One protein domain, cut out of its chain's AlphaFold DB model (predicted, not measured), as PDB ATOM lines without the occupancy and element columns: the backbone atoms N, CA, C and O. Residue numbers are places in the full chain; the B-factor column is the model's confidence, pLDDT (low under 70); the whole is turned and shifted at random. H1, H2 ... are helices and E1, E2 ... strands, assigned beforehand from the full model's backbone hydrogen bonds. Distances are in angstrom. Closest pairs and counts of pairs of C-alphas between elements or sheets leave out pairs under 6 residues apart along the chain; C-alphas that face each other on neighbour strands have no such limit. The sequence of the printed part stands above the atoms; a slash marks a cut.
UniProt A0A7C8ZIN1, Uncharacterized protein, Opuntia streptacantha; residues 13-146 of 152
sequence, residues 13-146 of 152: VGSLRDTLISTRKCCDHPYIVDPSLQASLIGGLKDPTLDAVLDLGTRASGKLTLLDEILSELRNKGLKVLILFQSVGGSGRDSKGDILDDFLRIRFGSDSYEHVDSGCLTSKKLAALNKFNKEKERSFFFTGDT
ATOM      1  N   VAL A  13     -20.511 -41.778 -25.044       87.44
ATOM      2  CA  VAL A  13     -20.448 -42.376 -26.384       87.44
ATOM      3  C   VAL A  13     -20.055 -41.320 -27.417       87.44
ATOM      4  O   VAL A  13     -19.152 -41.564 -28.220       87.44
ATOM      5  N   GLY A  14     -20.667 -40.135 -27.363       87.38
ATOM      6  CA  GLY A  14     -20.286 -38.989 -28.191       87.38
ATOM      7  C   GLY A  14     -18.842 -38.552 -27.945       87.38
ATOM      8  O   GLY A  14     -18.058 -38.452 -28.886       87.38
ATOM      9  N   SER A  15     -18.439 -38.417 -26.677       87.38
ATOM     10  CA  SER A  15     -17.066 -38.034 -26.317       87.38
ATOM     11  C   SER A  15     -16.016 -39.047 -26.798       87.38
ATOM     12  O   SER A  15     -14.956 -38.659 -27.306       87.38
ATOM     13  N   LEU A  16     -16.310 -40.349 -26.706       90.62
ATOM     14  CA  LEU A  16     -15.443 -41.397 -27.245       90.62
ATOM     15  C   LEU A  16     -15.355 -41.327 -28.776       90.62
ATOM     16  O   LEU A  16     -14.263 -41.443 -29.336       90.62
ATOM     17  N   ARG A  17     -16.488 -41.112 -29.456       88.25
ATOM     18  CA  ARG A  17     -16.541 -40.963 -30.916       88.25
ATOM     19  C   ARG A  17     -15.698 -39.778 -31.385       88.25
ATOM     20  O   ARG A  17     -14.902 -39.941 -32.310       88.25
ATOM     21  N   ASP A  18     -15.820 -38.628 -30.734       87.50
ATOM     22  CA  ASP A  18     -15.054 -37.425 -31.072       87.50
ATOM     23  C   ASP A  18     -13.557 -37.628 -30.834       87.50
ATOM     24  O   ASP A  18     -12.730 -37.269 -31.678       87.50
ATOM     25  N   THR A  19     -13.200 -38.292 -29.730       89.88
ATOM     26  CA  THR A  19     -11.811 -38.669 -29.434       89.88
ATOM     27  C   THR A  19     -11.246 -39.584 -30.520       89.88
ATOM     28  O   THR A  19     -10.128 -39.366 -30.990       89.88
ATOM     29  N   LEU A  20     -12.017 -40.576 -30.974       89.62
ATOM     30  CA  LEU A  20     -11.607 -41.485 -32.044       89.62
ATOM     31  C   LEU A  20     -11.428 -40.752 -33.382       89.62
ATOM     32  O   LEU A  20     -10.431 -40.977 -34.070       89.62
ATOM     33  N   ILE A  21     -12.361 -39.868 -33.746       86.94
ATOM     34  CA  ILE A  21     -12.276 -39.062 -34.974       86.94
ATOM     35  C   ILE A  21     -11.048 -38.146 -34.922       86.94
ATOM     36  O   ILE A  21     -10.273 -38.113 -35.877       86.94
ATOM     37  N   SER A  22     -10.837 -37.448 -33.804       87.94
ATOM     38  CA  SER A  22      -9.680 -36.569 -33.601       87.94
ATOM     39  C   SER A  22      -8.361 -37.341 -33.664       87.94
ATOM     40  O   SER A  22      -7.442 -36.943 -34.373       87.94
ATOM     41  N   THR A  23      -8.294 -38.513 -33.025       89.38
ATOM     42  CA  THR A  23      -7.110 -39.383 -33.072       89.38
ATOM     43  C   THR A  23      -6.806 -39.818 -34.505       89.38
ATOM     44  O   THR A  23      -5.666 -39.710 -34.951       89.38
ATOM     45  N   ARG A  24      -7.823 -40.241 -35.269       89.00
ATOM     46  CA  ARG A  24      -7.655 -40.608 -36.684       89.00
ATOM     47  C   ARG A  24      -7.144 -39.437 -37.527       89.00
ATOM     48  O   ARG A  24      -6.207 -39.627 -38.295       89.00
ATOM     49  N   LYS A  25      -7.706 -38.239 -37.339       88.38
ATOM     50  CA  LYS A  25      -7.256 -37.007 -38.009       88.38
ATOM     51  C   LYS A  25      -5.810 -36.654 -37.649       88.38
ATOM     52  O   LYS A  25      -5.021 -36.358 -38.539       88.38
ATOM     53  N   CYS A  26      -5.437 -36.757 -36.372       90.31
ATOM     54  CA  CYS A  26      -4.078 -36.479 -35.908       90.31
ATOM     55  C   CYS A  26      -3.053 -37.457 -36.497       90.31
ATOM     56  O   CYS A  26      -1.932 -37.054 -36.800       90.31
ATOM     57  N   CYS A  27      -3.434 -38.726 -36.685       90.12
ATOM     58  CA  CYS A  27      -2.590 -39.719 -37.350       90.12
ATOM     59  C   CYS A  27      -2.339 -39.395 -38.829       90.12
ATOM     60  O   CYS A  27      -1.372 -39.901 -39.394       90.12
ATOM     61  N   ASP A  28      -3.213 -38.629 -39.484       89.38
ATOM     62  CA  ASP A  28      -2.950 -38.111 -40.826       89.38
ATOM     63  C   ASP A  28      -2.047 -36.880 -40.763       89.38
ATOM     64  O   ASP A  28      -0.977 -36.870 -41.378       89.38
ATOM     65  N   HIS A  29      -2.447 -35.867 -39.993       92.44
ATOM     66  CA  HIS A  29      -1.633 -34.682 -39.761       92.44
ATOM     67  C   HIS A  29      -2.112 -33.903 -38.521       92.44
ATOM     68  O   HIS A  29      -3.315 -33.649 -38.400       92.44
ATOM     69  N   PRO A  30      -1.221 -33.433 -37.626       92.06
ATOM     70  CA  PRO A  30      -1.627 -32.664 -36.442       92.06
ATOM     71  C   PRO A  30      -2.382 -31.368 -36.788       92.06
ATOM     72  O   PRO A  30      -3.324 -31.005 -36.086       92.06
ATOM     73  N   TYR A  31      -2.047 -30.717 -37.909       91.31
ATOM     74  CA  TYR A  31      -2.734 -29.492 -38.369       91.31
ATOM     75  C   TYR A  31      -4.209 -29.704 -38.745       91.31
ATOM     76  O   TYR A  31      -4.966 -28.741 -38.774       91.31
ATOM     77  N   ILE A  32      -4.645 -30.945 -38.999       89.62
ATOM     78  CA  ILE A  32      -6.064 -31.247 -39.262       89.62
ATOM     79  C   ILE A  32      -6.887 -31.130 -37.971       89.62
ATOM     80  O   ILE A  32      -8.070 -30.797 -38.011       89.62
ATOM     81  N   VAL A  33      -6.274 -31.430 -36.823       89.75
ATOM     82  CA  VAL A  33      -6.924 -31.322 -35.510       89.75
ATOM     83  C   VAL A  33      -6.794 -29.909 -34.960       89.75
ATOM     84  O   VAL A  33      -7.760 -29.377 -34.418       89.75
ATOM     85  N   ASP A  34      -5.616 -29.306 -35.111       89.62
ATOM     86  CA  ASP A  34      -5.331 -27.961 -34.621       89.62
ATOM     87  C   ASP A  34      -4.500 -27.163 -35.645       89.62
ATOM     88  O   ASP A  34      -3.265 -27.235 -35.644       89.62
ATOM     89  N   PRO A  35      -5.159 -26.371 -36.513       86.94
ATOM     90  CA  PRO A  35      -4.480 -25.519 -37.490       86.94
ATOM     91  C   PRO A  35      -3.576 -24.450 -36.859       86.94
ATOM     92  O   PRO A  35      -2.647 -23.967 -37.504       86.94
ATOM     93  N   SER A  36      -3.805 -24.078 -35.590       88.50
ATOM     94  CA  SER A  36      -3.006 -23.044 -34.919       88.50
ATOM     95  C   SER A  36      -1.561 -23.484 -34.656       88.50
ATOM     96  O   SER A  36      -0.667 -22.640 -34.550       88.50
ATOM     97  N   LEU A  37      -1.308 -24.800 -34.634       87.94
ATOM     98  CA  LEU A  37       0.034 -25.369 -34.505       87.94
ATOM     99  C   LEU A  37       0.959 -24.914 -35.635       87.94
ATOM    100  O   LEU A  37       2.126 -24.625 -35.379       87.94
ATOM    101  N   GLN A  38       0.437 -24.797 -36.859       87.69
ATOM    102  CA  GLN A  38       1.216 -24.324 -37.998       87.69
ATOM    103  C   GLN A  38       1.687 -22.883 -37.761       87.69
ATOM    104  O   GLN A  38       2.880 -22.606 -37.828       87.69
ATOM    105  N   ALA A  39       0.769 -21.976 -37.411       86.19
ATOM    106  CA  ALA A  39       1.095 -20.571 -37.163       86.19
ATOM    107  C   ALA A  39       2.093 -20.395 -36.003       86.19
ATOM    108  O   ALA A  39       3.023 -19.596 -36.105       86.19
ATOM    109  N   SER A  40       1.931 -21.172 -34.927       86.56
ATOM    110  CA  SER A  40       2.836 -21.161 -33.771       86.56
ATOM    111  C   SER A  40       4.266 -21.558 -34.153       86.56
ATOM    112  O   SER A  40       5.225 -20.889 -33.770       86.56
ATOM    113  N   LEU A  41       4.416 -22.613 -34.959       83.31
ATOM    114  CA  LEU A  41       5.728 -23.091 -35.389       83.31
ATOM    115  C   LEU A  41       6.382 -22.152 -36.417       83.31
ATOM    116  O   LEU A  41       7.582 -21.895 -36.322       83.31
ATOM    117  N   ILE A  42       5.603 -21.591 -37.349       86.31
ATOM    118  CA  ILE A  42       6.090 -20.593 -38.316       86.31
ATOM    119  C   ILE A  42       6.577 -19.329 -37.596       86.31
ATOM    120  O   ILE A  42       7.623 -18.795 -37.952       86.31
ATOM    121  N   GLY A  43       5.870 -18.880 -36.554       83.25
ATOM    122  CA  GLY A  43       6.258 -17.706 -35.764       83.25
ATOM    123  C   GLY A  43       7.609 -17.837 -35.048       83.25
ATOM    124  O   GLY A  43       8.182 -16.827 -34.644       83.25
ATOM    125  N   GLY A  44       8.140 -19.057 -34.905       81.25
ATOM    126  CA  GLY A  44       9.483 -19.313 -34.379       81.25
ATOM    127  C   GLY A  44      10.607 -19.237 -35.422       81.25
ATOM    128  O   GLY A  44      11.781 -19.286 -35.046       81.25
ATOM    129  N   LEU A  45      10.286 -19.129 -36.716       83.94
ATOM    130  CA  LEU A  45      11.272 -19.040 -37.796       83.94
ATOM    131  C   LEU A  45      11.722 -17.589 -38.000       83.94
ATOM    132  O   LEU A  45      10.909 -16.673 -38.064       83.94
ATOM    133  N   LYS A  46      13.038 -17.382 -38.138       79.50
ATOM    134  CA  LYS A  46      13.616 -16.055 -38.420       79.50
ATOM    135  C   LYS A  46      13.297 -15.555 -39.833       79.50
ATOM    136  O   LYS A  46      13.195 -14.350 -40.021       79.50
ATOM    137  N   ASP A  47      13.166 -16.474 -40.787       83.06
ATOM    138  CA  ASP A  47      12.813 -16.197 -42.181       83.06
ATOM    139  C   ASP A  47      12.001 -17.382 -42.747       83.06
ATOM    140  O   ASP A  47      12.579 -18.414 -43.106       83.06
ATOM    141  N   PRO A  48      10.658 -17.324 -42.702       84.56
ATOM    142  CA  PRO A  48       9.808 -18.435 -43.107       84.56
ATOM    143  C   PRO A  48       9.662 -18.488 -44.634       84.56
ATOM    144  O   PRO A  48       8.730 -17.921 -45.206       84.56
ATOM    145  N   THR A  49      10.560 -19.213 -45.304       91.19
ATOM    146  CA  THR A  49      10.378 -19.568 -46.719       91.19
ATOM    147  C   THR A  49       9.286 -20.626 -46.882       91.19
ATOM    148  O   THR A  49       9.013 -21.403 -45.966       91.19
ATOM    149  N   LEU A  50       8.671 -20.690 -48.068       88.69
ATOM    150  CA  LEU A  50       7.650 -21.694 -48.390       88.69
ATOM    151  C   LEU A  50       8.164 -23.126 -48.151       88.69
ATOM    152  O   LEU A  50       7.465 -23.939 -47.551       88.69
ATOM    153  N   ASP A  51       9.413 -23.395 -48.543       89.69
ATOM    154  CA  ASP A  51      10.073 -24.689 -48.348       89.69
ATOM    155  C   ASP A  51      10.329 -24.993 -46.869       89.69
ATOM    156  O   ASP A  51      10.068 -26.103 -46.415       89.69
ATOM    157  N   ALA A  52      10.762 -24.005 -46.076       90.88
ATOM    158  CA  ALA A  52      10.980 -24.195 -44.641       90.88
ATOM    159  C   ALA A  52       9.667 -24.486 -43.897       90.88
ATOM    160  O   ALA A  52       9.627 -25.319 -42.986       90.88
ATOM    161  N   VAL A  53       8.579 -23.816 -44.293       91.44
ATOM    162  CA  VAL A  53       7.236 -24.087 -43.768       91.44
ATOM    163  C   VAL A  53       6.768 -25.485 -44.170       91.44
ATOM    164  O   VAL A  53       6.207 -26.198 -43.332       91.44
ATOM    165  N   LEU A  54       7.023 -25.897 -45.417       92.44
ATOM    166  CA  LEU A  54       6.700 -27.239 -45.883       92.44
ATOM    167  C   LEU A  54       7.473 -28.300 -45.097       92.44
ATOM    168  O   LEU A  54       6.853 -29.212 -44.562       92.44
ATOM    169  N   ASP A  55       8.797 -28.184 -44.988       92.81
ATOM    170  CA  ASP A  55       9.643 -29.166 -44.301       92.81
ATOM    171  C   ASP A  55       9.215 -29.353 -42.838       92.81
ATOM    172  O   ASP A  55       9.194 -30.469 -42.312       92.81
ATOM    173  N   LEU A  56       8.819 -28.266 -42.175       92.38
ATOM    174  CA  LEU A  56       8.265 -28.307 -40.828       92.38
ATOM    175  C   LEU A  56       6.930 -29.067 -40.772       92.38
ATOM    176  O   LEU A  56       6.737 -29.884 -39.872       92.38
ATOM    177  N   GLY A  57       6.032 -28.821 -41.731       92.62
ATOM    178  CA  GLY A  57       4.780 -29.564 -41.884       92.62
ATOM    179  C   GLY A  57       5.018 -31.051 -42.152       92.62
ATOM    180  O   GLY A  57       4.525 -31.897 -41.412       92.62
ATOM    181  N   THR A  58       5.861 -31.379 -43.128       94.62
ATOM    182  CA  THR A  58       6.233 -32.756 -43.477       94.62
ATOM    183  C   THR A  58       6.770 -33.516 -42.265       94.62
ATOM    184  O   THR A  58       6.333 -34.635 -41.997       94.62
ATOM    185  N   ARG A  59       7.649 -32.891 -41.469       93.38
ATOM    186  CA  ARG A  59       8.218 -33.490 -40.248       93.38
ATOM    187  C   ARG A  59       7.225 -33.612 -39.091       93.38
ATOM    188  O   ARG A  59       7.472 -34.383 -38.164       93.38
ATOM    189  N   ALA A  60       6.111 -32.882 -39.121       93.00
ATOM    190  CA  ALA A  60       5.050 -32.996 -38.122       93.00
ATOM    191  C   ALA A  60       4.178 -34.254 -38.318       93.00
ATOM    192  O   ALA A  60       3.446 -34.633 -37.402       93.00
ATOM    193  N   SER A  61       4.263 -34.923 -39.477       94.69
ATOM    194  CA  SER A  61       3.550 -36.170 -39.771       94.69
ATOM    195  C   SER A  61       4.502 -37.269 -40.237       94.69
ATOM    196  O   SER A  61       5.102 -37.190 -41.307       94.69
ATOM    197  N   GLY A  62       4.565 -38.369 -39.480       95.44
ATOM    198  CA  GLY A  62       5.349 -39.544 -39.876       95.44
ATOM    199  C   GLY A  62       4.889 -40.155 -41.206       95.44
ATOM    200  O   GLY A  62       5.706 -40.700 -41.941       95.44
ATOM    201  N   LYS A  63       3.601 -40.009 -41.561       94.25
ATOM    202  CA  LYS A  63       3.087 -40.443 -42.868       94.25
ATOM    203  C   LYS A  63       3.635 -39.582 -44.002       94.25
ATOM    204  O   LYS A  63       4.043 -40.145 -45.008       94.25
ATOM    205  N   LEU A  64       3.645 -38.254 -43.850       95.25
ATOM    206  CA  LEU A  64       4.191 -37.359 -44.878       95.25
ATOM    207  C   LEU A  64       5.706 -37.490 -44.999       95.25
ATOM    208  O   LEU A  64       6.208 -37.502 -46.114       95.25
ATOM    209  N   THR A  65       6.419 -37.655 -43.882       96.75
ATOM    210  CA  THR A  65       7.870 -37.903 -43.902       96.75
ATOM    211  C   THR A  65       8.196 -39.171 -44.697       96.75
ATOM    212  O   THR A  65       9.010 -39.133 -45.612       96.75
ATOM    213  N   LEU A  66       7.507 -40.283 -44.417       97.12
ATOM    214  CA  LEU A  66       7.700 -41.525 -45.170       97.12
ATOM    215  C   LEU A  66       7.270 -41.385 -46.641       97.12
ATOM    216  O   LEU A  66       7.907 -41.937 -47.535       97.12
ATOM    217  N   LEU A  67       6.180 -40.659 -46.900       96.62
ATOM    218  CA  LEU A  67       5.701 -40.412 -48.257       96.62
ATOM    219  C   LEU A  67       6.726 -39.613 -49.073       96.62
ATOM    220  O   LEU A  67       6.949 -39.952 -50.228       96.62
ATOM    221  N   ASP A  68       7.373 -38.605 -48.486       97.00
ATOM    222  CA  ASP A  68       8.421 -37.810 -49.138       97.00
ATOM    223  C   ASP A  68       9.600 -38.668 -49.606       97.00
ATOM    224  O   ASP A  68      10.008 -38.584 -50.768       97.00
ATOM    225  N   GLU A  69      10.082 -39.563 -48.744       97.25
ATOM    226  CA  GLU A  69      11.153 -40.505 -49.082       97.25
ATOM    227  C   GLU A  69      10.733 -41.445 -50.222       97.25
ATOM    228  O   GLU A  69      11.440 -41.578 -51.224       97.25
ATOM    229  N   ILE A  70       9.547 -42.053 -50.112       97.44
ATOM    230  CA  ILE A  70       9.034 -42.991 -51.118       97.44
ATOM    231  C   ILE A  70       8.834 -42.292 -52.467       97.44
ATOM    232  O   ILE A  70       9.258 -42.814 -53.497       97.44
ATOM    233  N   LEU A  71       8.188 -41.126 -52.494       97.06
ATOM    234  CA  LEU A  71       7.902 -40.421 -53.744       97.06
ATOM    235  C   LEU A  71       9.177 -39.908 -54.414       97.06
ATOM    236  O   LEU A  71       9.287 -40.001 -55.637       97.06
ATOM    237  N   SER A  72      10.155 -39.448 -53.630       96.44
ATOM    238  CA  SER A  72      11.471 -39.058 -54.144       96.44
ATOM    239  C   SER A  72      12.175 -40.240 -54.818       96.44
ATOM    240  O   SER A  72      12.616 -40.133 -55.965       96.44
ATOM    241  N   GLU A  73      12.197 -41.401 -54.162       97.50
ATOM    242  CA  GLU A  73      12.777 -42.632 -54.709       97.50
ATOM    243  C   GLU A  73      12.065 -43.114 -55.981       97.50
ATOM    244  O   GLU A  73      12.709 -43.473 -56.973       97.50
ATOM    245  N   LEU A  74      10.730 -43.119 -55.984       96.38
ATOM    246  CA  LEU A  74       9.944 -43.568 -57.136       96.38
ATOM    247  C   LEU A  74      10.083 -42.610 -58.326       96.38
ATOM    248  O   LEU A  74      10.221 -43.072 -59.462       96.38
ATOM    249  N   ARG A  75      10.138 -41.295 -58.079       94.12
ATOM    250  CA  ARG A  75      10.390 -40.288 -59.118       94.12
ATOM    251  C   ARG A  75      11.781 -40.438 -59.725       94.12
ATOM    252  O   ARG A  75      11.903 -40.412 -60.947       94.12
ATOM    253  N   ASN A  76      12.807 -40.665 -58.903       94.62
ATOM    254  CA  ASN A  76      14.176 -40.899 -59.379       94.62
ATOM    255  C   ASN A  76      14.277 -42.146 -60.274       94.62
ATOM    256  O   ASN A  76      15.081 -42.182 -61.203       94.62
ATOM    257  N   LYS A  77      13.422 -43.147 -60.038       95.81
ATOM    258  CA  LYS A  77      13.298 -44.353 -60.874       95.81
ATOM    259  C   LYS A  77      12.400 -44.163 -62.105       95.81
ATOM    260  O   LYS A  77      12.230 -45.106 -62.872       95.81
ATOM    261  N   GLY A  78      11.815 -42.979 -62.299       93.62
ATOM    262  CA  GLY A  78      10.896 -42.689 -63.404       93.62
ATOM    263  C   GLY A  78       9.563 -43.440 -63.310       93.62
ATOM    264  O   GLY A  78       8.942 -43.713 -64.337       93.62
ATOM    265  N   LEU A  79       9.138 -43.814 -62.098       94.88
ATOM    266  CA  LEU A  79       7.911 -44.571 -61.867       94.88
ATOM    267  C   LEU A  79       6.698 -43.653 -61.704       94.88
ATOM    268  O   LEU A  79       6.793 -42.523 -61.228       94.88
ATOM    269  N   LYS A  80       5.536 -44.188 -62.082       93.81
ATOM    270  CA  LYS A  80       4.229 -43.562 -61.877       93.81
ATOM    271  C   LYS A  80       3.601 -44.086 -60.591       93.81
ATOM    272  O   LYS A  80       3.585 -45.294 -60.367       93.81
ATOM    273  N   VAL A  81       3.078 -43.184 -59.763       95.56
ATOM    274  CA  VAL A  81       2.537 -43.497 -58.434       95.56
ATOM    275  C   VAL A  81       1.083 -43.055 -58.339       95.56
ATOM    276  O   VAL A  81       0.753 -41.915 -58.663       95.56
ATOM    277  N   LEU A  82       0.228 -43.957 -57.858       93.56
ATOM    278  CA  LEU A  82      -1.152 -43.674 -57.477       93.56
ATOM    279  C   LEU A  82      -1.235 -43.558 -55.949       93.56
ATOM    280  O   LEU A  82      -0.914 -44.513 -55.243       93.56
ATOM    281  N   ILE A  83      -1.677 -42.408 -55.447       92.69
ATOM    282  CA  ILE A  83      -1.851 -42.136 -54.019       92.69
ATOM    283  C   ILE A  83      -3.349 -42.105 -53.709       92.69
ATOM    284  O   ILE A  83      -4.095 -41.276 -54.231       92.69
ATOM    285  N   LEU A  84      -3.789 -43.012 -52.840       88.69
ATOM    286  CA  LEU A  84      -5.179 -43.114 -52.401       88.69
ATOM    287  C   LEU A  84      -5.285 -42.702 -50.938       88.69
ATOM    288  O   LEU A  84      -4.468 -43.110 -50.106       88.69
ATOM    289  N   PHE A  85      -6.300 -41.910 -50.606       84.81
ATOM    290  CA  PHE A  85      -6.577 -41.548 -49.221       84.81
ATOM    291  C   PHE A  85      -8.074 -41.527 -48.932       84.81
ATOM    292  O   PHE A  85      -8.885 -41.162 -49.772       84.81
ATOM    293  N   GLN A  86      -8.437 -41.897 -47.708       81.88
ATOM    294  CA  GLN A  86      -9.811 -41.822 -47.222       81.88
ATOM    295  C   GLN A  86     -10.020 -40.515 -46.467       81.88
ATOM    296  O   GLN A  86      -9.183 -40.141 -45.637       81.88
ATOM    297  N   SER A  87     -11.142 -39.843 -46.719       69.25
ATOM    298  CA  SER A  87     -11.582 -38.743 -45.870       69.25
ATOM    299  C   SER A  87     -12.160 -39.308 -44.570       69.25
ATOM    300  O   SER A  87     -13.040 -40.172 -44.551       69.25
ATOM    301  N   VAL A  88     -11.622 -38.867 -43.434       65.00
ATOM    302  CA  VAL A  88     -12.131 -39.273 -42.120       65.00
ATOM    303  C   VAL A  88     -13.315 -38.368 -41.777       65.00
ATOM    304  O   VAL A  88     -13.127 -37.201 -41.439       65.00
ATOM    305  N   GLY A  89     -14.519 -38.937 -41.893       55.84
ATOM    306  CA  GLY A  89     -15.847 -38.325 -41.747       55.84
ATOM    307  C   GLY A  89     -15.977 -37.008 -40.960       55.84
ATOM    308  O   GLY A  89     -15.574 -36.890 -39.802       55.84
ATOM    309  N   GLY A  90     -16.654 -36.052 -41.602       54.66
ATOM    310  CA  GLY A  90     -17.133 -34.765 -41.090       54.66
ATOM    311  C   GLY A  90     -17.569 -33.881 -42.269       54.66
ATOM    312  O   GLY A  90     -17.029 -34.025 -43.355       54.66
ATOM    313  N   SER A  91     -18.532 -32.971 -42.088       45.91
ATOM    314  CA  SER A  91     -19.061 -32.073 -43.144       45.91
ATOM    315  C   SER A  91     -18.072 -30.972 -43.605       45.91
ATOM    316  O   SER A  91     -18.492 -29.919 -44.086       45.91
ATOM    317  N   GLY A  92     -16.768 -31.158 -43.399       53.47
ATOM    318  CA  GLY A  92     -15.732 -30.170 -43.708       53.47
ATOM    319  C   GLY A  92     -14.977 -30.505 -44.992       53.47
ATOM    320  O   GLY A  92     -14.964 -31.656 -45.412       53.47
ATOM    321  N   ARG A  93     -14.329 -29.494 -45.589       55.78
ATOM    322  CA  ARG A  93     -13.361 -29.672 -46.688       55.78
ATOM    323  C   ARG A  93     -12.306 -30.711 -46.294       55.78
ATOM    324  O   ARG A  93     -11.907 -30.759 -45.129       55.78
ATOM    325  N   ASP A  94     -11.857 -31.513 -47.256       62.91
ATOM    326  CA  ASP A  94     -10.859 -32.566 -47.063       62.91
ATOM    327  C   ASP A  94      -9.481 -31.975 -46.733       62.91
ATOM    328  O   ASP A  94      -8.588 -31.907 -47.571       62.91
ATOM    329  N   SER A  95      -9.276 -31.586 -45.472       77.94
ATOM    330  CA  SER A  95      -8.055 -30.900 -45.026       77.94
ATOM    331  C   SER A  95      -6.785 -31.731 -45.239       77.94
ATOM    332  O   SER A  95      -5.694 -31.184 -45.334       77.94
ATOM    333  N   LYS A  96      -6.907 -33.061 -45.331       85.19
ATOM    334  CA  LYS A  96      -5.796 -33.945 -45.711       85.19
ATOM    335  C   LYS A  96      -5.451 -33.841 -47.199       85.19
ATOM    336  O   LYS A  96      -4.272 -33.894 -47.532       85.19
ATOM    337  N   GLY A  97      -6.461 -33.732 -48.062       88.38
ATOM    338  CA  GLY A  97      -6.273 -33.534 -49.497       88.38
ATOM    339  C   GLY A  97      -5.582 -32.203 -49.769       88.38
ATOM    340  O   GLY A  97      -4.589 -32.189 -50.482       88.38
ATOM    341  N   ASP A  98      -6.021 -31.135 -49.093       88.94
ATOM    342  CA  ASP A  98      -5.382 -29.812 -49.167       88.94
ATOM    343  C   ASP A  98      -3.896 -29.873 -48.738       88.94
ATOM    344  O   ASP A  98      -3.023 -29.372 -49.440       88.94
ATOM    345  N   ILE A  99      -3.584 -30.558 -47.627       91.75
ATOM    346  CA  ILE A  99      -2.193 -30.747 -47.165       91.75
ATOM    347  C   ILE A  99      -1.357 -31.537 -48.180       91.75
ATOM    348  O   ILE A  99      -0.191 -31.212 -48.402       91.75
ATOM    349  N   LEU A 100      -1.924 -32.590 -48.776       92.50
ATOM    350  CA  LEU A 100      -1.223 -33.407 -49.766       92.50
ATOM    351  C   LEU A 100      -0.988 -32.638 -51.076       92.50
ATOM    352  O   LEU A 100       0.078 -32.781 -51.670       92.50
ATOM    353  N   ASP A 101      -1.951 -31.817 -51.500       92.50
ATOM    354  CA  ASP A 101      -1.837 -30.941 -52.670       92.50
ATOM    355  C   ASP A 101      -0.702 -29.925 -52.491       92.50
ATOM    356  O   ASP A 101       0.211 -29.864 -53.317       92.50
ATOM    357  N   ASP A 102      -0.688 -29.209 -51.359       92.75
ATOM    358  CA  ASP A 102       0.384 -28.273 -51.011       92.75
ATOM    359  C   ASP A 102       1.745 -28.970 -50.952       92.75
ATOM    360  O   ASP A 102       2.729 -28.466 -51.501       92.75
ATOM    361  N   PHE A 103       1.797 -30.156 -50.345       95.19
ATOM    362  CA  PHE A 103       3.011 -30.956 -50.276       95.19
ATOM    363  C   PHE A 103       3.553 -31.311 -51.662       95.19
ATOM    364  O   PHE A 103       4.721 -31.041 -51.943       95.19
ATOM    365  N   LEU A 104       2.722 -31.859 -52.552       95.38
ATOM    366  CA  LEU A 104       3.160 -32.246 -53.893       95.38
ATOM    367  C   LEU A 104       3.559 -31.034 -54.740       95.38
ATOM    368  O   LEU A 104       4.591 -31.058 -55.415       95.38
ATOM    369  N   ARG A 105       2.776 -29.955 -54.662       95.06
ATOM    370  CA  ARG A 105       3.010 -28.715 -55.403       95.06
ATOM    371  C   ARG A 105       4.329 -28.055 -55.030       95.06
ATOM    372  O   ARG A 105       5.058 -27.643 -55.929       95.06
ATOM    373  N   ILE A 106       4.628 -27.949 -53.739       94.69
ATOM    374  CA  ILE A 106       5.840 -27.277 -53.260       94.69
ATOM    375  C   ILE A 106       7.056 -28.193 -53.437       94.69
ATOM    376  O   ILE A 106       8.080 -27.753 -53.950       94.69
ATOM    377  N   ARG A 107       6.941 -29.482 -53.084       95.19
ATOM    378  CA  ARG A 107       8.074 -30.421 -53.102       95.19
ATOM    379  C   ARG A 107       8.487 -30.856 -54.506       95.19
ATOM    380  O   ARG A 107       9.676 -31.001 -54.775       95.19
ATOM    381  N   PHE A 108       7.515 -31.103 -55.385       94.62
ATOM    382  CA  PHE A 108       7.752 -31.717 -56.694       94.62
ATOM    383  C   PHE A 108       7.323 -30.835 -57.876       94.62
ATOM    384  O   PHE A 108       7.656 -31.155 -59.018       94.62
ATOM    385  N   GLY A 109       6.636 -29.719 -57.619       94.38
ATOM    386  CA  GLY A 109       6.142 -28.789 -58.635       94.38
ATOM    387  C   GLY A 109       4.723 -29.116 -59.108       94.38
ATOM    388  O   GLY A 109       4.298 -30.272 -59.119       94.38
ATOM    389  N   SER A 110       3.987 -28.096 -59.555       92.69
ATOM    390  CA  SER A 110       2.598 -28.224 -60.037       92.69
ATOM    391  C   SER A 110       2.435 -29.149 -61.244       92.69
ATOM    392  O   SER A 110       1.379 -29.743 -61.429       92.69
ATOM    393  N   ASP A 111       3.479 -29.300 -62.057       92.44
ATOM    394  CA  ASP A 111       3.448 -30.149 -63.250       92.44
ATOM    395  C   ASP A 111       3.816 -31.610 -62.966       92.44
ATOM    396  O   ASP A 111       3.811 -32.427 -63.880       92.44
ATOM    397  N   SER A 112       4.103 -31.963 -61.709       93.06
ATOM    398  CA  SER A 112       4.505 -33.325 -61.332       93.06
ATOM    399  C   SER A 112       3.337 -34.256 -61.009       93.06
ATOM    400  O   SER A 112       3.533 -35.478 -60.950       93.06
ATOM    401  N   TYR A 113       2.130 -33.711 -60.812       94.50
ATOM    402  CA  TYR A 113       0.989 -34.487 -60.342       94.50
ATOM    403  C   TYR A 113      -0.355 -34.119 -60.985       94.50
ATOM    404  O   TYR A 113      -0.502 -33.090 -61.642       94.50
ATOM    405  N   GLU A 114      -1.340 -34.999 -60.796       93.19
ATOM    406  CA  GLU A 114      -2.765 -34.744 -61.020       93.19
ATOM    407  C   GLU A 114      -3.553 -35.044 -59.739       93.19
ATOM    408  O   GLU A 114      -3.316 -36.063 -59.082       93.19
ATOM    409  N   HIS A 115      -4.514 -34.178 -59.418       90.19
ATOM    410  CA  HIS A 115      -5.465 -34.364 -58.325       90.19
ATOM    411  C   HIS A 115      -6.882 -34.454 -58.886       90.19
ATOM    412  O   HIS A 115      -7.285 -33.625 -59.708       90.19
ATOM    413  N   VAL A 116      -7.658 -35.434 -58.423       87.75
ATOM    414  CA  VAL A 116      -9.095 -35.476 -58.692       87.75
ATOM    415  C   VAL A 116      -9.895 -35.614 -57.406       87.75
ATOM    416  O   VAL A 116      -9.747 -36.587 -56.667       87.75
ATOM    417  N   ASP A 117     -10.814 -34.671 -57.202       81.25
ATOM    418  CA  ASP A 117     -11.780 -34.737 -56.112       81.25
ATOM    419  C   ASP A 117     -12.720 -35.939 -56.271       81.25
ATOM    420  O   ASP A 117     -13.197 -36.281 -57.362       81.25
ATOM    421  N   SER A 118     -13.061 -36.544 -55.138       72.50
ATOM    422  CA  SER A 118     -13.906 -37.736 -55.049       72.50
ATOM    423  C   SER A 118     -15.293 -37.528 -55.693       72.50
ATOM    424  O   SER A 118     -15.768 -38.396 -56.436       72.50
ATOM    425  N   GLY A 119     -15.887 -36.337 -55.535       72.12
ATOM    426  CA  GLY A 119     -17.183 -35.933 -56.112       72.12
ATOM    427  C   GLY A 119     -17.154 -35.457 -57.573       72.12
ATOM    428  O   GLY A 119     -18.163 -34.978 -58.092       72.12
ATOM    429  N   CYS A 120     -16.011 -35.544 -58.250       78.38
ATOM    430  CA  CYS A 120     -15.855 -35.034 -59.606       78.38
ATOM    431  C   CYS A 120     -16.490 -35.957 -60.672       78.38
ATOM    432  O   CYS A 120     -16.486 -37.183 -60.543       78.38
ATOM    433  N   LEU A 121     -16.991 -35.364 -61.767       85.25
ATOM    434  CA  LEU A 121     -17.569 -36.084 -62.912       85.25
ATOM    435  C   LEU A 121     -16.595 -37.125 -63.486       85.25
ATOM    436  O   LEU A 121     -15.400 -36.854 -63.632       85.25
ATOM    437  N   THR A 122     -17.123 -38.272 -63.926       85.69
ATOM    438  CA  THR A 122     -16.339 -39.343 -64.566       85.69
ATOM    439  C   THR A 122     -15.529 -38.841 -65.762       85.69
ATOM    440  O   THR A 122     -14.377 -39.227 -65.930       85.69
ATOM    441  N   SER A 123     -16.077 -37.922 -66.563       87.69
ATOM    442  CA  SER A 123     -15.367 -37.324 -67.704       87.69
ATOM    443  C   SER A 123     -14.097 -36.576 -67.288       87.69
ATOM    444  O   SER A 123     -13.063 -36.701 -67.940       87.69
ATOM    445  N   LYS A 124     -14.147 -35.845 -66.170       86.88
ATOM    446  CA  LYS A 124     -12.992 -35.140 -65.605       86.88
ATOM    447  C   LYS A 124     -11.972 -36.117 -65.011       86.88
ATOM    448  O   LYS A 124     -10.782 -35.947 -65.257       86.88
ATOM    449  N   LYS A 125     -12.430 -37.175 -64.321       87.19
ATOM    450  CA  LYS A 125     -11.565 -38.274 -63.834       87.19
ATOM    451  C   LYS A 125     -10.776 -38.908 -64.985       87.19
ATOM    452  O   LYS A 125      -9.558 -39.036 -64.904       87.19
ATOM    453  N   LEU A 126     -11.455 -39.234 -66.087       89.25
ATOM    454  CA  LEU A 126     -10.825 -39.808 -67.280       89.25
ATOM    455  C   LEU A 126      -9.855 -38.834 -67.960       89.25
ATOM    456  O   LEU A 126      -8.781 -39.247 -68.389       89.25
ATOM    457  N   ALA A 127     -10.198 -37.546 -68.050       90.31
ATOM    458  CA  ALA A 127      -9.313 -36.538 -68.631       90.31
ATOM    459  C   ALA A 127      -8.004 -36.393 -67.835       90.31
ATOM    460  O   ALA A 127      -6.928 -36.416 -68.432       90.31
ATOM    461  N   ALA A 128      -8.092 -36.321 -66.503       89.12
ATOM    462  CA  ALA A 128      -6.928 -36.269 -65.621       89.12
ATOM    463  C   ALA A 128      -6.084 -37.550 -65.723       89.12
ATOM    464  O   ALA A 128      -4.866 -37.479 -65.859       89.12
ATOM    465  N   LEU A 129      -6.720 -38.727 -65.764       89.69
ATOM    466  CA  LEU A 129      -6.016 -40.000 -65.930       89.69
ATOM    467  C   LEU A 129      -5.293 -40.095 -67.284       89.69
ATOM    468  O   LEU A 129      -4.147 -40.535 -67.353       89.69
ATOM    469  N   ASN A 130      -5.929 -39.648 -68.369       91.81
ATOM    470  CA  ASN A 130      -5.307 -39.610 -69.695       91.81
ATOM    471  C   ASN A 130      -4.099 -38.669 -69.723       91.81
ATOM    472  O   ASN A 130      -3.056 -39.004 -70.290       91.81
ATOM    473  N   LYS A 131      -4.236 -37.506 -69.086       89.94
ATOM    474  CA  LYS A 131      -3.180 -36.506 -68.943       89.94
ATOM    475  C   LYS A 131      -2.003 -37.050 -68.125       89.94
ATOM    476  O   LYS A 131      -0.860 -36.970 -68.578       89.94
ATOM    477  N   PHE A 132      -2.285 -37.716 -67.006       92.25
ATOM    478  CA  PHE A 132      -1.304 -38.451 -66.211       92.25
ATOM    479  C   PHE A 132      -0.604 -39.546 -67.016       92.25
ATOM    480  O   PHE A 132       0.612 -39.658 -66.953       92.25
ATOM    481  N   ASN A 133      -1.327 -40.335 -67.815       89.38
ATOM    482  CA  ASN A 133      -0.743 -41.431 -68.592       89.38
ATOM    483  C   ASN A 133       0.155 -40.943 -69.738       89.38
ATOM    484  O   ASN A 133       1.200 -41.553 -69.982       89.38
ATOM    485  N   LYS A 134      -0.219 -39.850 -70.412       92.19
ATOM    486  CA  LYS A 134       0.486 -39.330 -71.593       92.19
ATOM    487  C   LYS A 134       1.758 -38.557 -71.249       92.19
ATOM    488  O   LYS A 134       2.750 -38.672 -71.967       92.19
ATOM    489  N   GLU A 135       1.729 -37.748 -70.196       90.19
ATOM    490  CA  GLU A 135       2.854 -36.875 -69.864       90.19
ATOM    491  C   GLU A 135       3.908 -37.624 -69.041       90.19
ATOM    492  O   GLU A 135       3.590 -38.396 -68.134       90.19
ATOM    493  N   LYS A 136       5.180 -37.443 -69.415       84.62
ATOM    494  CA  LYS A 136       6.316 -38.092 -68.742       84.62
ATOM    495  C   LYS A 136       6.728 -37.368 -67.463       84.62
ATOM    496  O   LYS A 136       7.224 -38.017 -66.554       84.62
ATOM    497  N   GLU A 137       6.513 -36.055 -67.403       84.94
ATOM    498  CA  GLU A 137       6.857 -35.242 -66.228       84.94
ATOM    499  C   GLU A 137       5.869 -35.435 -65.070       84.94
ATOM    500  O   GLU A 137       6.222 -35.199 -63.916       84.94
ATOM    501  N   ARG A 138       4.669 -35.964 -65.359       88.62
ATOM    502  CA  ARG A 138       3.701 -36.369 -64.337       88.62
ATOM    503  C   ARG A 138       4.033 -37.737 -63.777       88.62
ATOM    504  O   ARG A 138       3.838 -38.765 -64.429       88.62
ATOM    505  N   SER A 139       4.500 -37.730 -62.537       91.06
ATOM    506  CA  SER A 139       4.859 -38.934 -61.793       91.06
ATOM    507  C   SER A 139       3.783 -39.340 -60.793       91.06
ATOM    508  O   SER A 139       3.693 -40.522 -60.469       91.06
ATOM    509  N   PHE A 140       2.927 -38.415 -60.344       94.44
ATOM    510  CA  PHE A 140       1.972 -38.690 -59.269       94.44
ATOM    511  C   PHE A 140       0.517 -38.455 -59.691       94.44
ATOM    512  O   PHE A 140       0.189 -37.492 -60.376       94.44
ATOM    513  N   PHE A 141      -0.378 -39.337 -59.271       91.31
ATOM    514  CA  PHE A 141      -1.820 -39.147 -59.374       91.31
ATOM    515  C   PHE A 141      -2.416 -39.411 -58.003       91.31
ATOM    516  O   PHE A 141      -2.107 -40.442 -57.403       91.31
ATOM    517  N   PHE A 142      -3.276 -38.527 -57.506       90.50
ATOM    518  CA  PHE A 142      -3.941 -38.770 -56.235       90.50
ATOM    519  C   PHE A 142      -5.432 -38.444 -56.258       90.50
ATOM    520  O   PHE A 142      -5.901 -37.572 -56.987       90.50
ATOM    521  N   THR A 143      -6.191 -39.209 -55.476       87.38
ATOM    522  CA  THR A 143      -7.650 -39.105 -55.392       87.38
ATOM    523  C   THR A 143      -8.129 -39.545 -54.014       87.38
ATOM    524  O   THR A 143      -7.574 -40.468 -53.410       87.38
ATOM    525  N   GLY A 144      -9.177 -38.883 -53.529       82.00
ATOM    526  CA  GLY A 144      -9.885 -39.290 -52.320       82.00
ATOM    527  C   GLY A 144     -10.860 -40.435 -52.610       82.00
ATOM    528  O   GLY A 144     -11.555 -40.410 -53.628       82.00
ATOM    529  N   ASP A 145     -10.935 -41.421 -51.716       70.38
ATOM    530  CA  ASP A 145     -11.976 -42.452 -51.724       70.38
ATOM    531  C   ASP A 145     -13.345 -41.791 -51.478       70.38
ATOM    532  O   ASP A 145     -13.672 -41.381 -50.365       70.38
ATOM    533  N   THR A 146     -14.196 -41.748 -52.503       57.50
ATOM    534  CA  THR A 146     -15.587 -42.161 -52.299       57.50
ATOM    535  C   THR A 146     -15.562 -43.677 -52.301       57.50
ATOM    536  O   THR A 146     -14.975 -44.237 -53.225       57.50
TER     537      THR A 146
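AT A GLANCE: This is residues 13 to 146 of the 152 residues of an uncharacterized protein of Opuntia streptacantha (UniProt A0A7C8ZIN1). A small parallel sheet of three strands lies between helices, H5 and H6 over one face and H7 over the other, in three layers. Beyond H6, on the side away from the sheet, the short helices H2, H3 and H4 form a second group, and residues 13 to 20 of H1 stick out as a free arm. The printed part has 134 residues with seven named helices and three named strands, in the order H1 H2 H3 H4 H5 E1 H6 E2 H7 E3; the sheet's order is E1 E3 E2, and the class is mostly helix. The whole is compact, with a radius of gyration of the C-alphas of 16.2 A, and flat, spanning 47 by 41 by 20 A.

IN THESE COORDINATES: H1, residues 13 to 28, begins with C-alpha 13 at (-20.448, -42.376, -26.384) and is 23.1 A long. H2 is residues 30 to 33, H3 36 to 42 and H4 50 to 60, 15.5 A long. H5, residues 62 to 76, measures 21.5 A and ends with C-alpha 76 at (14.176, -40.899, -59.379). E1 is residues 81 to 86, 16.8 A, H6 95 to 108, 19.7 A, and E2 113 to 116. H7, residues 122 to 134, measures 18.2 A; E3, residues 140 to 145, measures 16.3 A and ends with C-alpha 145 at (-11.976, -42.452, -51.724).

HOW THE PARTS SIT: H1 touches H2 with residues 22 to 26 alone, closest at the C-alphas of Cys 26 and Val 33, 5.9 A. H4 is the hub. It touches H6 at a steep tilt of 53 degrees, opposite ways, closest at the C-alphas of Leu 54 and Phe 103, 6.8 A. H4 and H5 touch only at the corner, the C-alphas of Thr 58 and Leu 64 being 5.2 A apart. H3 and H4 only just touch, with 3 pairs of C-alphas within 8 A, closest at Ile 42 and Val 53, 6.6 A. In the sheet, N 141 and O 81 of E3 and E1 are 2.9 A apart, and N 114 and O 140 of E2 and E3 3.0 A, within hydrogen-bond range. E1, H6, E2 form a split strand-helix-strand unit, with E3 between its parallel strands, and E2, H7, E3 a strand-helix-strand unit, its parallel strands being neighbours; both crossovers are right-handed. H6 runs along the strands at a height over the sheet of 9.7 A. H7 lies over E2 on the opposite face from H6, at a height of 8.9 A. In H1, H3, H4, H5, H6 and H7 every O i to N i+4 pair is within hydrogen-bond range; H2 is too short for one.

THE WHOLE: The two C-alphas farthest apart, of Val 13 and Lys 136, are 50.3 A apart. The printed part has no cut and no long link. Mean pLDDT of the printed part is 87.7; residues 87 to 94 and residue 146 are under 70.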